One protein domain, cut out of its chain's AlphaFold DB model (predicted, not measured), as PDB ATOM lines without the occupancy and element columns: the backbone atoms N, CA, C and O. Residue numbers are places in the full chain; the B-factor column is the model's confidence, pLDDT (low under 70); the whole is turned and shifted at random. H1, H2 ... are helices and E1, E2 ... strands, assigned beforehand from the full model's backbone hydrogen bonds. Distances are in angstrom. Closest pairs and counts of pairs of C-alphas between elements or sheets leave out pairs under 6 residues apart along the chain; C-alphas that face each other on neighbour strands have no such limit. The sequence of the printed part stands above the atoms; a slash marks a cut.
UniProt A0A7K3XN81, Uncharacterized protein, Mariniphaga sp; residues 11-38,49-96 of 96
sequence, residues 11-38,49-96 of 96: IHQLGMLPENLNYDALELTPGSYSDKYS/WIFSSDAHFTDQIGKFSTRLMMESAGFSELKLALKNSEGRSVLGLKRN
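Overview. This is residues 11 to 38 and 49 to 96 of the 96 residues of an uncharacterized protein of Mariniphaga sp (UniProt A0A7K3XN81). With little regular structure, this is a small two-stranded sheet, E1 and E2, with H3 packed at one end of it and much loop around; residues 11 to 22, which include H1, stick out. The 76 printed residues have three named helices and two antiparallel strands, in the order H1 H2 E1 H3 E2; the class is mixed, with only 29 residues in named elements. It is only just loose, close to compact, with a radius of gyration of the C-alphas of 13.8 A and spans of 37 by 37 by 24 A.

Arrangement. Look first at E1, residues 64 to 69, and E2, residues 89 to 95, antiparallel at 151 degrees; N 67 and O 92 are 2.8 A apart, within hydrogen-bond range. From E2 go to H3, residues 75 to 82: their closest C-alphas, Ala 81 and Ser 89, are 4.1 A apart. In H3 every O i to N i+4 pair is within hydrogen-bond range; H1, residues 11 to 14, and H2, residues 30 to 33, are too short for such a pair. The closest C-alphas of H2 and E2, Pro 30 and Leu 93, are 7.2 A apart. H1 and E1 are apart.

Along the chain. Find C-alpha 11, where H1 begins, at (-35.637, -90.379, 0.733). E1 runs 16.8 A, H3 10.6 A and E2 18.0 A, ending at C-alpha 95, (-50.874, -83.953, 19.291).

Size, cuts and confidence. The farthest C-alphas, Asn 20 and Asp 59, are 37.9 A apart. Residues 39 to 48 are not printed, and C-alphas 38 and 49 are 12.1 A apart across this cut. The link from H1 to H2 is long. Look for pLDDT under 70 at residue 12 and residues 32 to 38.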
ATOM      1  N   ILE A  11     -34.863 -89.984   1.923       75.31
ATOM      2  CA  ILE A  11     -35.637 -90.379   0.733       75.31
ATOM      3  C   ILE A  11     -35.525 -89.343  -0.384       75.31
ATOM      4  O   ILE A  11     -35.462 -89.710  -1.548       75.31
ATOM      5  N   HIS A  12     -35.472 -88.051  -0.056       68.38
ATOM      6  CA  HIS A  12     -35.329 -87.008  -1.072       68.38
ATOM      7  C   HIS A  12     -33.921 -86.993  -1.690       68.38
ATOM      8  O   HIS A  12     -33.759 -86.597  -2.839       68.38
ATOM      9  N   GLN A  13     -32.900 -87.413  -0.937       74.94
ATOM     10  CA  GLN A  13     -31.520 -87.482  -1.422       74.94
ATOM     11  C   GLN A  13     -31.212 -88.783  -2.167       74.94
ATOM     12  O   GLN A  13     -30.522 -88.752  -3.180       74.94
ATOM     13  N   LEU A  14     -31.700 -89.919  -1.667       78.88
ATOM     14  CA  LEU A  14     -31.330 -91.247  -2.167       78.88
ATOM     15  C   LEU A  14     -32.451 -91.944  -2.948       78.88
ATOM     16  O   LEU A  14     -32.223 -93.004  -3.519       78.88
ATOM     17  N   GLY A  15     -33.676 -91.415  -2.937       77.06
ATOM     18  CA  GLY A  15     -34.859 -92.065  -3.516       77.06
ATOM     19  C   GLY A  15     -35.365 -93.282  -2.729       77.06
ATOM     20  O   GLY A  15     -36.476 -93.746  -2.969       77.06
ATOM     21  N   MET A  16     -34.586 -93.790  -1.768       76.44
ATOM     22  CA  MET A  16     -34.889 -94.977  -0.967       76.44
ATOM     23  C   MET A  16     -34.237 -94.907   0.419       76.44
ATOM     24  O   MET A  16     -33.302 -94.140   0.647       76.44
ATOM     25  N   LEU A  17     -34.744 -95.707   1.359       80.19
ATOM     26  CA  LEU A  17     -34.075 -95.941   2.636       80.19
ATOM     27  C   LEU A  17     -33.064 -97.080   2.421       80.19
ATOM     28  O   LEU A  17     -33.505 -98.164   2.040       80.19
ATOM     29  N   PRO A  18     -31.752 -96.877   2.637       80.94
ATOM     30  CA  PRO A  18     -30.772 -97.942   2.446       80.94
ATOM     31  C   PRO A  18     -31.062 -99.129   3.370       80.94
ATOM     32  O   PRO A  18     -31.267 -98.937   4.569       80.94
ATOM     33  N   GLU A  19     -31.043-100.347   2.826       75.88
ATOM     34  CA  GLU A  19     -31.384-101.570   3.575       75.88
ATOM     35  C   GLU A  19     -30.437-101.823   4.757       75.88
ATOM     36  O   GLU A  19     -30.867-102.271   5.815       75.88
ATOM     37  N   ASN A  20     -29.166-101.445   4.606       82.12
ATOM     38  CA  ASN A  20     -28.120-101.648   5.611       82.12
ATOM     39  C   ASN A  20     -27.898-100.419   6.511       82.12
ATOM     40  O   ASN A  20     -26.864-100.314   7.173       82.12
ATOM     41  N   LEU A  21     -28.817 -99.446   6.508       83.50
ATOM     42  CA  LEU A  21     -28.700 -98.284   7.381       83.50
ATOM     43  C   LEU A  21     -28.941 -98.710   8.833       83.50
ATOM     44  O   LEU A  21     -30.028 -99.165   9.179       83.50
ATOM     45  N   ASN A  22     -27.947 -98.515   9.696       85.38
ATOM     46  CA  ASN A  22     -28.102 -98.751  11.126       85.38
ATOM     47  C   ASN A  22     -28.814 -97.554  11.780       85.38
ATOM     48  O   ASN A  22     -28.262 -96.452  11.817       85.38
ATOM     49  N   TYR A  23     -30.036 -97.756  12.274       86.69
ATOM     50  CA  TYR A  23     -30.816 -96.734  12.972       86.69
ATOM     51  C   TYR A  23     -31.635 -97.348  14.110       86.69
ATOM     52  O   TYR A  23     -32.168 -98.445  13.981       86.69
ATOM     53  N   ASP A  24     -31.786 -96.596  15.202       88.00
ATOM     54  CA  ASP A  24     -32.688 -96.969  16.299       88.00
ATOM     55  C   ASP A  24     -34.132 -96.523  16.015       88.00
ATOM     56  O   ASP A  24     -35.086 -97.181  16.408       88.00
ATOM     57  N   ALA A  25     -34.311 -95.393  15.324       89.44
ATOM     58  CA  ALA A  25     -35.625 -94.833  15.037       89.44
ATOM     59  C   ALA A  25     -35.617 -93.936  13.800       89.44
ATOM     60  O   ALA A  25     -34.588 -93.391  13.388       89.44
ATOM     61  N   LEU A  26     -36.804 -93.752  13.237       88.56
ATOM     62  CA  LEU A  26     -37.042 -92.976  12.035       88.56
ATOM     63  C   LEU A  26     -38.080 -91.901  12.310       88.56
ATOM     64  O   LEU A  26     -39.124 -92.165  12.899       88.56
ATOM     65  N   GLU A  27     -37.792 -90.682  11.871       87.44
ATOM     66  CA  GLU A  27     -38.664 -89.545  12.129       87.44
ATOM     67  C   GLU A  27     -39.544 -89.228  10.917       87.44
ATOM     68  O   GLU A  27     -39.056 -89.151   9.780       87.44
ATOM     69  N   LEU A  28     -40.838 -89.029  11.181       82.56
ATOM     70  CA  LEU A  28     -41.855 -88.670  10.194       82.56
ATOM     71  C   LEU A  28     -42.478 -87.311  10.506       82.56
ATOM     72  O   LEU A  28     -42.666 -86.938  11.663       82.56
ATOM     73  N   THR A  29     -42.919 -86.616   9.456       79.06
ATOM     74  CA  THR A  29     -43.819 -85.476   9.630       79.06
ATOM     75  C   THR A  29     -45.201 -85.987  10.049       79.06
ATOM     76  O   THR A  29     -45.714 -86.919   9.423       79.06
ATOM     77  N   PRO A  30     -45.874 -85.345  11.018       74.06
ATOM     78  CA  PRO A  30     -47.239 -85.687  11.423       74.06
ATOM     79  C   PRO A  30     -48.244 -85.799  10.265       74.06
ATOM     80  O   PRO A  30     -49.123 -86.659  10.299       74.06
ATOM     81  N   GLY A  31     -48.105 -84.959   9.232       72.12
ATOM     82  CA  GLY A  31     -48.957 -84.987   8.036       72.12
ATOM     83  C   GLY A  31     -48.767 -86.227   7.154       72.12
ATOM     84  O   GLY A  31     -49.669 -86.583   6.412       72.12
ATOM     85  N   SER A  32     -47.630 -86.919   7.254       67.81
ATOM     86  CA  SER A  32     -47.375 -88.178   6.539       67.81
ATOM     87  C   SER A  32     -47.843 -89.413   7.320       67.81
ATOM     88  O   SER A  32     -47.817 -90.519   6.783       67.81
ATOM     89  N   TYR A  33     -48.246 -89.239   8.586       68.00
ATOM     90  CA  TYR A  33     -48.589 -90.333   9.495       68.00
ATOM     91  C   TYR A  33     -50.090 -90.660   9.534       68.00
ATOM     92  O   TYR A  33     -50.448 -91.831   9.657       68.00
ATOM     93  N   SER A  34     -50.967 -89.652   9.411       62.94
ATOM     94  CA  SER A  34     -52.410 -89.779   9.697       62.94
ATOM     95  C   SER A  34     -53.153 -90.804   8.846       62.94
ATOM     96  O   SER A  34     -54.123 -91.376   9.332       62.94
ATOM     97  N   ASP A  35     -52.687 -91.073   7.628       55.41
ATOM     98  CA  ASP A  35     -53.466 -91.867   6.669       55.41
ATOM     99  C   ASP A  35     -52.941 -93.301   6.521       55.41
ATOM    100  O   ASP A  35     -53.681 -94.196   6.129       55.41
ATOM    101  N   LYS A  36     -51.664 -93.542   6.847       54.94
ATOM    102  CA  LYS A  36     -51.011 -94.851   6.662       54.94
ATOM    103  C   LYS A  36     -50.777 -95.626   7.956       54.94
ATOM    104  O   LYS A  36     -50.574 -96.832   7.894       54.94
ATOM    105  N   TYR A  37     -50.790 -94.950   9.105       58.41
ATOM    106  CA  TYR A  37     -50.311 -95.521  10.370       58.41
ATOM    107  C   TYR A  37     -51.260 -95.289  11.559       58.41
ATOM    108  O   TYR A  37     -50.914 -95.620  12.690       58.41
ATOM    109  N   SER A  38     -52.442 -94.709  11.324       55.75
ATOM    110  CA  SER A  38     -53.469 -94.449  12.346       55.75
ATOM    111  C   SER A  38     -54.349 -95.662  12.676       55.75
ATOM    112  O   SER A  38     -55.110 -95.607  13.639       55.75
ATOM    113  N   TRP A  49     -41.142 -95.392  14.925       88.38
ATOM    114  CA  TRP A  49     -41.557 -94.126  14.318       88.38
ATOM    115  C   TRP A  49     -41.659 -93.008  15.353       88.38
ATOM    116  O   TRP A  49     -42.517 -93.058  16.232       88.38
ATOM    117  N   ILE A  50     -40.820 -91.982  15.221       91.25
ATOM    118  CA  ILE A  50     -40.806 -90.821  16.116       91.25
ATOM    119  C   ILE A  50     -41.288 -89.543  15.417       91.25
ATOM    120  O   ILE A  50     -41.268 -89.414  14.193       91.25
ATOM    121  N   PHE A  51     -41.705 -88.592  16.241       90.62
ATOM    122  CA  PHE A  51     -42.269 -87.295  15.893       90.62
ATOM    123  C   PHE A  51     -41.704 -86.230  16.831       90.62
ATOM    124  O   PHE A  51     -41.763 -86.377  18.060       90.62
ATOM    125  N   SER A  52     -41.219 -85.144  16.244       90.00
ATOM    126  CA  SER A  52     -40.817 -83.921  16.931       90.00
ATOM    127  C   SER A  52     -41.612 -82.741  16.385       90.00
ATOM    128  O   SER A  52     -42.125 -82.780  15.265       90.00
ATOM    129  N   SER A  53     -41.697 -81.666  17.164       88.19
ATOM    130  CA  SER A  53     -42.261 -80.408  16.687       88.19
ATOM    131  C   SER A  53     -41.311 -79.628  15.775       88.19
ATOM    132  O   SER A  53     -41.785 -78.697  15.133       88.19
ATOM    133  N   ASP A  54     -40.009 -79.966  15.747       86.69
ATOM    134  CA  ASP A  54     -38.942 -79.210  15.050       86.69
ATOM    135  C   ASP A  54     -39.159 -77.688  15.190       86.69
ATOM    136  O   ASP A  54     -39.278 -76.943  14.216       86.69
ATOM    137  N   ALA A  55     -39.379 -77.254  16.437       87.50
ATOM    138  CA  ALA A  55     -39.918 -75.934  16.739       87.50
ATOM    139  C   ALA A  55     -38.870 -74.847  16.463       87.50
ATOM    140  O   ALA A  55     -37.808 -74.837  17.080       87.50
ATOM    141  N   HIS A  56     -39.203 -73.913  15.573       90.19
ATOM    142  CA  HIS A  56     -38.404 -72.714  15.293       90.19
ATOM    143  C   HIS A  56     -38.932 -71.489  16.061       90.19
ATOM    144  O   HIS A  56     -38.227 -70.492  16.202       90.19
ATOM    145  N   PHE A  57     -40.163 -71.580  16.581       93.38
ATOM    146  CA  PHE A  57     -40.831 -70.562  17.394       93.38
ATOM    147  C   PHE A  57     -41.388 -71.178  18.684       93.38
ATOM    148  O   PHE A  57     -41.709 -72.367  18.733       93.38
ATOM    149  N   THR A  58     -41.515 -70.378  19.743       93.88
ATOM    150  CA  THR A  58     -41.936 -70.853  21.074       93.88
ATOM    151  C   THR A  58     -43.347 -71.436  21.085       93.88
ATOM    152  O   THR A  58     -43.587 -72.434  21.759       93.88
ATOM    153  N   ASP A  59     -44.262 -70.885  20.287       93.19
ATOM    154  CA  ASP A  59     -45.631 -71.388  20.130       93.19
ATOM    155  C   ASP A  59     -45.685 -72.767  19.451       93.19
ATOM    156  O   ASP A  59     -46.717 -73.434  19.479       93.19
ATOM    157  N   GLN A  60     -44.595 -73.205  18.812       90.19
ATOM    158  CA  GLN A  60     -44.516 -74.503  18.146       90.19
ATOM    159  C   GLN A  60     -44.068 -75.632  19.076       90.19
ATOM    160  O   GLN A  60     -44.223 -76.801  18.713       90.19
ATOM    161  N   ILE A  61     -43.526 -75.314  20.256       92.12
ATOM    162  CA  ILE A  61     -42.979 -76.307  21.185       92.12
ATOM    163  C   ILE A  61     -44.064 -77.320  21.555       92.12
ATOM    164  O   ILE A  61     -45.114 -76.981  22.095       92.12
ATOM    165  N   GLY A  62     -43.806 -78.591  21.247       89.94
ATOM    166  CA  GLY A  62     -44.697 -79.686  21.612       89.94
ATOM    167  C   GLY A  62     -45.993 -79.775  20.804       89.94
ATOM    168  O   GLY A  62     -46.780 -80.669  21.101       89.94
ATOM    169  N   LYS A  63     -46.217 -78.949  19.761       90.12
ATOM    170  CA  LYS A  63     -47.372 -79.110  18.839       90.12
ATOM    171  C   LYS A  63     -47.530 -80.564  18.375       90.12
ATOM    172  O   LYS A  63     -48.642 -81.075  18.254       90.12
ATOM    173  N   PHE A  64     -46.396 -81.237  18.181       89.00
ATOM    174  CA  PHE A  64     -46.308 -82.668  17.935       89.00
ATOM    175  C   PHE A  64     -45.208 -83.273  18.799       89.00
ATOM    176  O   PHE A  64     -44.159 -82.663  19.006       89.00
ATOM    177  N   SER A  65     -45.448 -84.476  19.303       92.19
ATOM    178  CA  SER A  65     -44.477 -85.228  20.094       92.19
ATOM    179  C   SER A  65     -44.675 -86.730  19.914       92.19
ATOM    180  O   SER A  65     -45.660 -87.180  19.330       92.19
ATOM    181  N   THR A  66     -43.728 -87.517  20.411       92.25
ATOM    182  CA  THR A  66     -43.826 -88.978  20.424       92.25
ATOM    183  C   THR A  66     -44.324 -89.446  21.780       92.25
ATOM    184  O   THR A  66     -43.776 -89.058  22.811       92.25
ATOM    185  N   ARG A  67     -45.333 -90.315  21.798       92.94
ATOM    186  CA  ARG A  67     -45.740 -91.035  23.001       92.94
ATOM    187  C   ARG A  67     -44.889 -92.296  23.141       92.94
ATOM    188  O   ARG A  67     -44.786 -93.082  22.201       92.94
ATOM    189  N   LEU A  68     -44.307 -92.485  24.320       94.12
ATOM    190  CA  LEU A  68     -43.403 -93.588  24.640       94.12
ATOM    191  C   LEU A  68     -43.941 -94.360  25.849       94.12
ATOM    192  O   LEU A  68     -44.556 -93.768  26.737       94.12
ATOM    193  N   MET A  69     -43.706 -95.669  25.869       95.25
ATOM    194  CA  MET A  69     -43.897 -96.524  27.038       95.25
ATOM    195  C   MET A  69     -42.533 -96.764  27.681       95.25
ATOM    196  O   MET A  69     -41.665 -97.377  27.061       95.25
ATOM    197  N   MET A  70     -42.348 -96.229  28.888       96.88
ATOM    198  CA  MET A  70     -41.088 -96.191  29.639       96.88
ATOM    199  C   MET A  70     -41.388 -96.310  31.138       96.88
ATOM    200  O   MET A  70     -42.443 -95.853  31.579       96.88
ATOM    201  N   GLU A  71     -40.466 -96.873  31.919       97.12
ATOM    202  CA  GLU A  71     -40.612 -96.952  33.381       97.12
ATOM    203  C   GLU A  71     -40.322 -95.613  34.070       97.12
ATOM    204  O   GLU A  71     -40.920 -95.288  35.093       97.12
ATOM    205  N   SER A  72     -39.417 -94.805  33.512       97.25
ATOM    206  CA  SER A  72     -39.067 -93.490  34.052       97.25
ATOM    207  C   SER A  72     -38.617 -92.518  32.961       97.25
ATOM    208  O   SER A  72     -38.239 -92.918  31.859       97.25
ATOM    209  N   ALA A  73     -38.649 -91.217  33.258       94.56
ATOM    210  CA  ALA A  73     -38.177 -90.173  32.352       94.56
ATOM    211  C   ALA A  73     -36.639 -90.074  32.386       94.56
ATOM    212  O   ALA A  73     -36.073 -89.191  33.026       94.56
ATOM    213  N   GLY A  74     -35.964 -91.000  31.702       97.00
ATOM    214  CA  GLY A  74     -34.504 -91.053  31.615       97.00
ATOM    215  C   GLY A  74     -34.005 -91.400  30.214       97.00
ATOM    216  O   GLY A  74     -34.705 -92.025  29.418       97.00
ATOM    217  N   PHE A  75     -32.765 -91.014  29.909       95.88
ATOM    218  CA  PHE A  75     -32.163 -91.285  28.598       95.88
ATOM    219  C   PHE A  75     -31.976 -92.788  28.331       95.88
ATOM    220  O   PHE A  75     -32.170 -93.245  27.205       95.88
ATOM    221  N   SER A  76     -31.653 -93.573  29.363       96.81
ATOM    222  CA  SER A  76     -31.538 -95.034  29.251       96.81
ATOM    223  C   SER A  76     -32.866 -95.675  28.838       96.81
ATOM    224  O   SER A  76     -32.901 -96.456  27.891       96.81
ATOM    225  N   GLU A  77     -33.965 -95.268  29.475       97.50
ATOM    226  CA  GLU A  77     -35.319 -95.718  29.134       97.50
ATOM    227  C   GLU A  77     -35.723 -95.284  27.720       97.50
ATOM    228  O   GLU A  77     -36.323 -96.060  26.978       97.50
ATOM    229  N   LEU A  78     -35.341 -94.067  27.309       95.69
ATOM    230  CA  LEU A  78     -35.603 -93.572  25.958       95.69
ATOM    231  C   LEU A  78     -34.937 -94.488  24.928       95.69
ATOM    232  O   LEU A  78     -35.569 -94.885  23.953       95.69
ATOM    233  N   LYS A  79     -33.680 -94.879  25.163       95.38
ATOM    234  CA  LYS A  79     -32.947 -95.793  24.281       95.38
ATOM    235  C   LYS A  79     -33.626 -97.163  24.176       95.38
ATOM    236  O   LYS A  79     -33.713 -97.694  23.072       95.38
ATOM    237  N   LEU A  80     -34.118 -97.714  25.287       95.69
ATOM    238  CA  LEU A  80     -34.864 -98.980  25.288       95.69
ATOM    239  C   LEU A  80     -36.176 -98.860  24.501       95.69
ATOM    240  O   LEU A  80     -36.492 -99.730  23.693       95.69
ATOM    241  N   ALA A  81     -36.901 -97.751  24.673       94.81
ATOM    242  CA  ALA A  81     -38.142 -97.497  23.947       94.81
ATOM    243  C   ALA A  81     -37.922 -97.381  22.434       94.81
ATOM    244  O   ALA A  81     -38.689 -97.954  21.665       94.81
ATOM    245  N   LEU A  82     -36.855 -96.701  21.999       93.06
ATOM    246  CA  LEU A  82     -36.502 -96.616  20.579       93.06
ATOM    247  C   LEU A  82     -36.094 -97.978  20.002       93.06
ATOM    248  O   LEU A  82     -36.334 -98.231  18.829       93.06
ATOM    249  N   LYS A  83     -35.544 -98.882  20.813       93.06
ATOM    250  CA  LYS A  83     -35.168-100.238  20.386       93.06
ATOM    251  C   LYS A  83     -36.288-101.274  20.499       93.06
ATOM    252  O   LYS A  83     -36.057-102.428  20.148       93.06
ATOM    253  N   ASN A  84     -37.473-100.888  20.981       91.62
ATOM    254  CA  ASN A  84     -38.570-101.802  21.324       91.62
ATOM    255  C   ASN A  84     -38.104-102.987  22.198       91.62
ATOM    256  O   ASN A  84     -38.448-104.141  21.942       91.62
ATOM    257  N   SER A  85     -37.274-102.710  23.206       93.75
ATOM    258  CA  SER A  85     -36.653-103.726  24.061       93.75
ATOM    259  C   SER A  85     -37.137-103.638  25.505       93.75
ATOM    260  O   SER A  85     -37.550-102.578  25.972       93.75
ATOM    261  N   GLU A  86     -37.048-104.753  26.235       95.19
ATOM    262  CA  GLU A  86     -37.342-104.815  27.680       95.19
ATOM    263  C   GLU A  86     -38.749-104.301  28.050       95.19
ATOM    264  O   GLU A  86     -38.966-103.710  29.104       95.19
ATOM    265  N   GLY A  87     -39.726-104.492  27.157       93.38
ATOM    266  CA  GLY A  87     -41.110-104.045  27.360       93.38
ATOM    267  C   GLY A  87     -41.347-102.548  27.124       93.38
ATOM    268  O   GLY A  87     -42.476-102.085  27.273       93.38
ATOM    269  N   ARG A  88     -40.322-101.786  26.723       95.25
ATOM    270  CA  ARG A  88     -40.455-100.381  26.318       95.25
ATOM    271  C   ARG A  88     -40.749-100.299  24.829       95.25
ATOM    272  O   ARG A  88     -40.336-101.163  24.059       95.25
ATOM    273  N   SER A  89     -41.467 -99.262  24.411       94.19
ATOM    274  CA  SER A  89     -41.828 -99.102  22.999       94.19
ATOM    275  C   SER A  89     -42.248 -97.685  22.632       94.19
ATOM    276  O   SER A  89     -42.580 -96.852  23.486       94.19
ATOM    277  N   VAL A  90     -42.285 -97.429  21.324       92.38
ATOM    278  CA  VAL A  90     -42.909 -96.235  20.758       92.38
ATOM    279  C   VAL A  90     -44.400 -96.472  20.503       92.38
ATOM    280  O   VAL A  90     -44.800 -97.341  19.721       92.38
ATOM    281  N   LEU A  91     -45.243 -95.660  21.145       89.06
ATOM    282  CA  LEU A  91     -46.700 -95.761  21.043       89.06
ATOM    283  C   LEU A  91     -47.258 -94.983  19.845       89.06
ATOM    284  O   LEU A  91     -48.260 -95.405  19.275       89.06
ATOM    285  N   GLY A  92     -46.600 -93.895  19.432       87.88
ATOM    286  CA  GLY A  92     -46.943 -93.147  18.217       87.88
ATOM    287  C   GLY A  92     -47.043 -91.637  18.423       87.88
ATOM    288  O   GLY A  92     -46.532 -91.090  19.402       87.88
ATOM    289  N   LEU A  93     -47.693 -90.951  17.482       88.19
ATOM    290  CA  LEU A  93     -47.850 -89.495  17.485       88.19
ATOM    291  C   LEU A  93     -48.764 -89.021  18.629       88.19
ATOM    292  O   LEU A  93     -49.899 -89.471  18.763       88.19
ATOM    293  N   LYS A  94     -48.304 -88.028  19.391       87.75
ATOM    294  CA  LYS A  94     -49.109 -87.214  20.306       87.75
ATOM    295  C   LYS A  94     -49.264 -85.806  19.723       87.75
ATOM    296  O   LYS A  94     -48.274 -85.167  19.361       87.75
ATOM    297  N   ARG A  95     -50.508 -85.332  19.648       86.00
ATOM    298  CA  ARG A  95     -50.874 -83.953  19.291       86.00
ATOM    299  C   ARG A  95     -51.300 -83.227  20.567       86.00
ATOM    300  O   ARG A  95     -51.995 -83.838  21.381       86.00
ATOM    301  N   ASN A  96     -50.831 -81.995  20.747       78.75
ATOM    302  CA  ASN A  96     -51.261 -81.113  21.836       78.75
ATOM    303  C   ASN A  96     -52.422 -80.223  21.391       78.75
ATOM    304  O   ASN A  96     -52.500 -79.936  20.175       78.75
TER     305      ASN A  96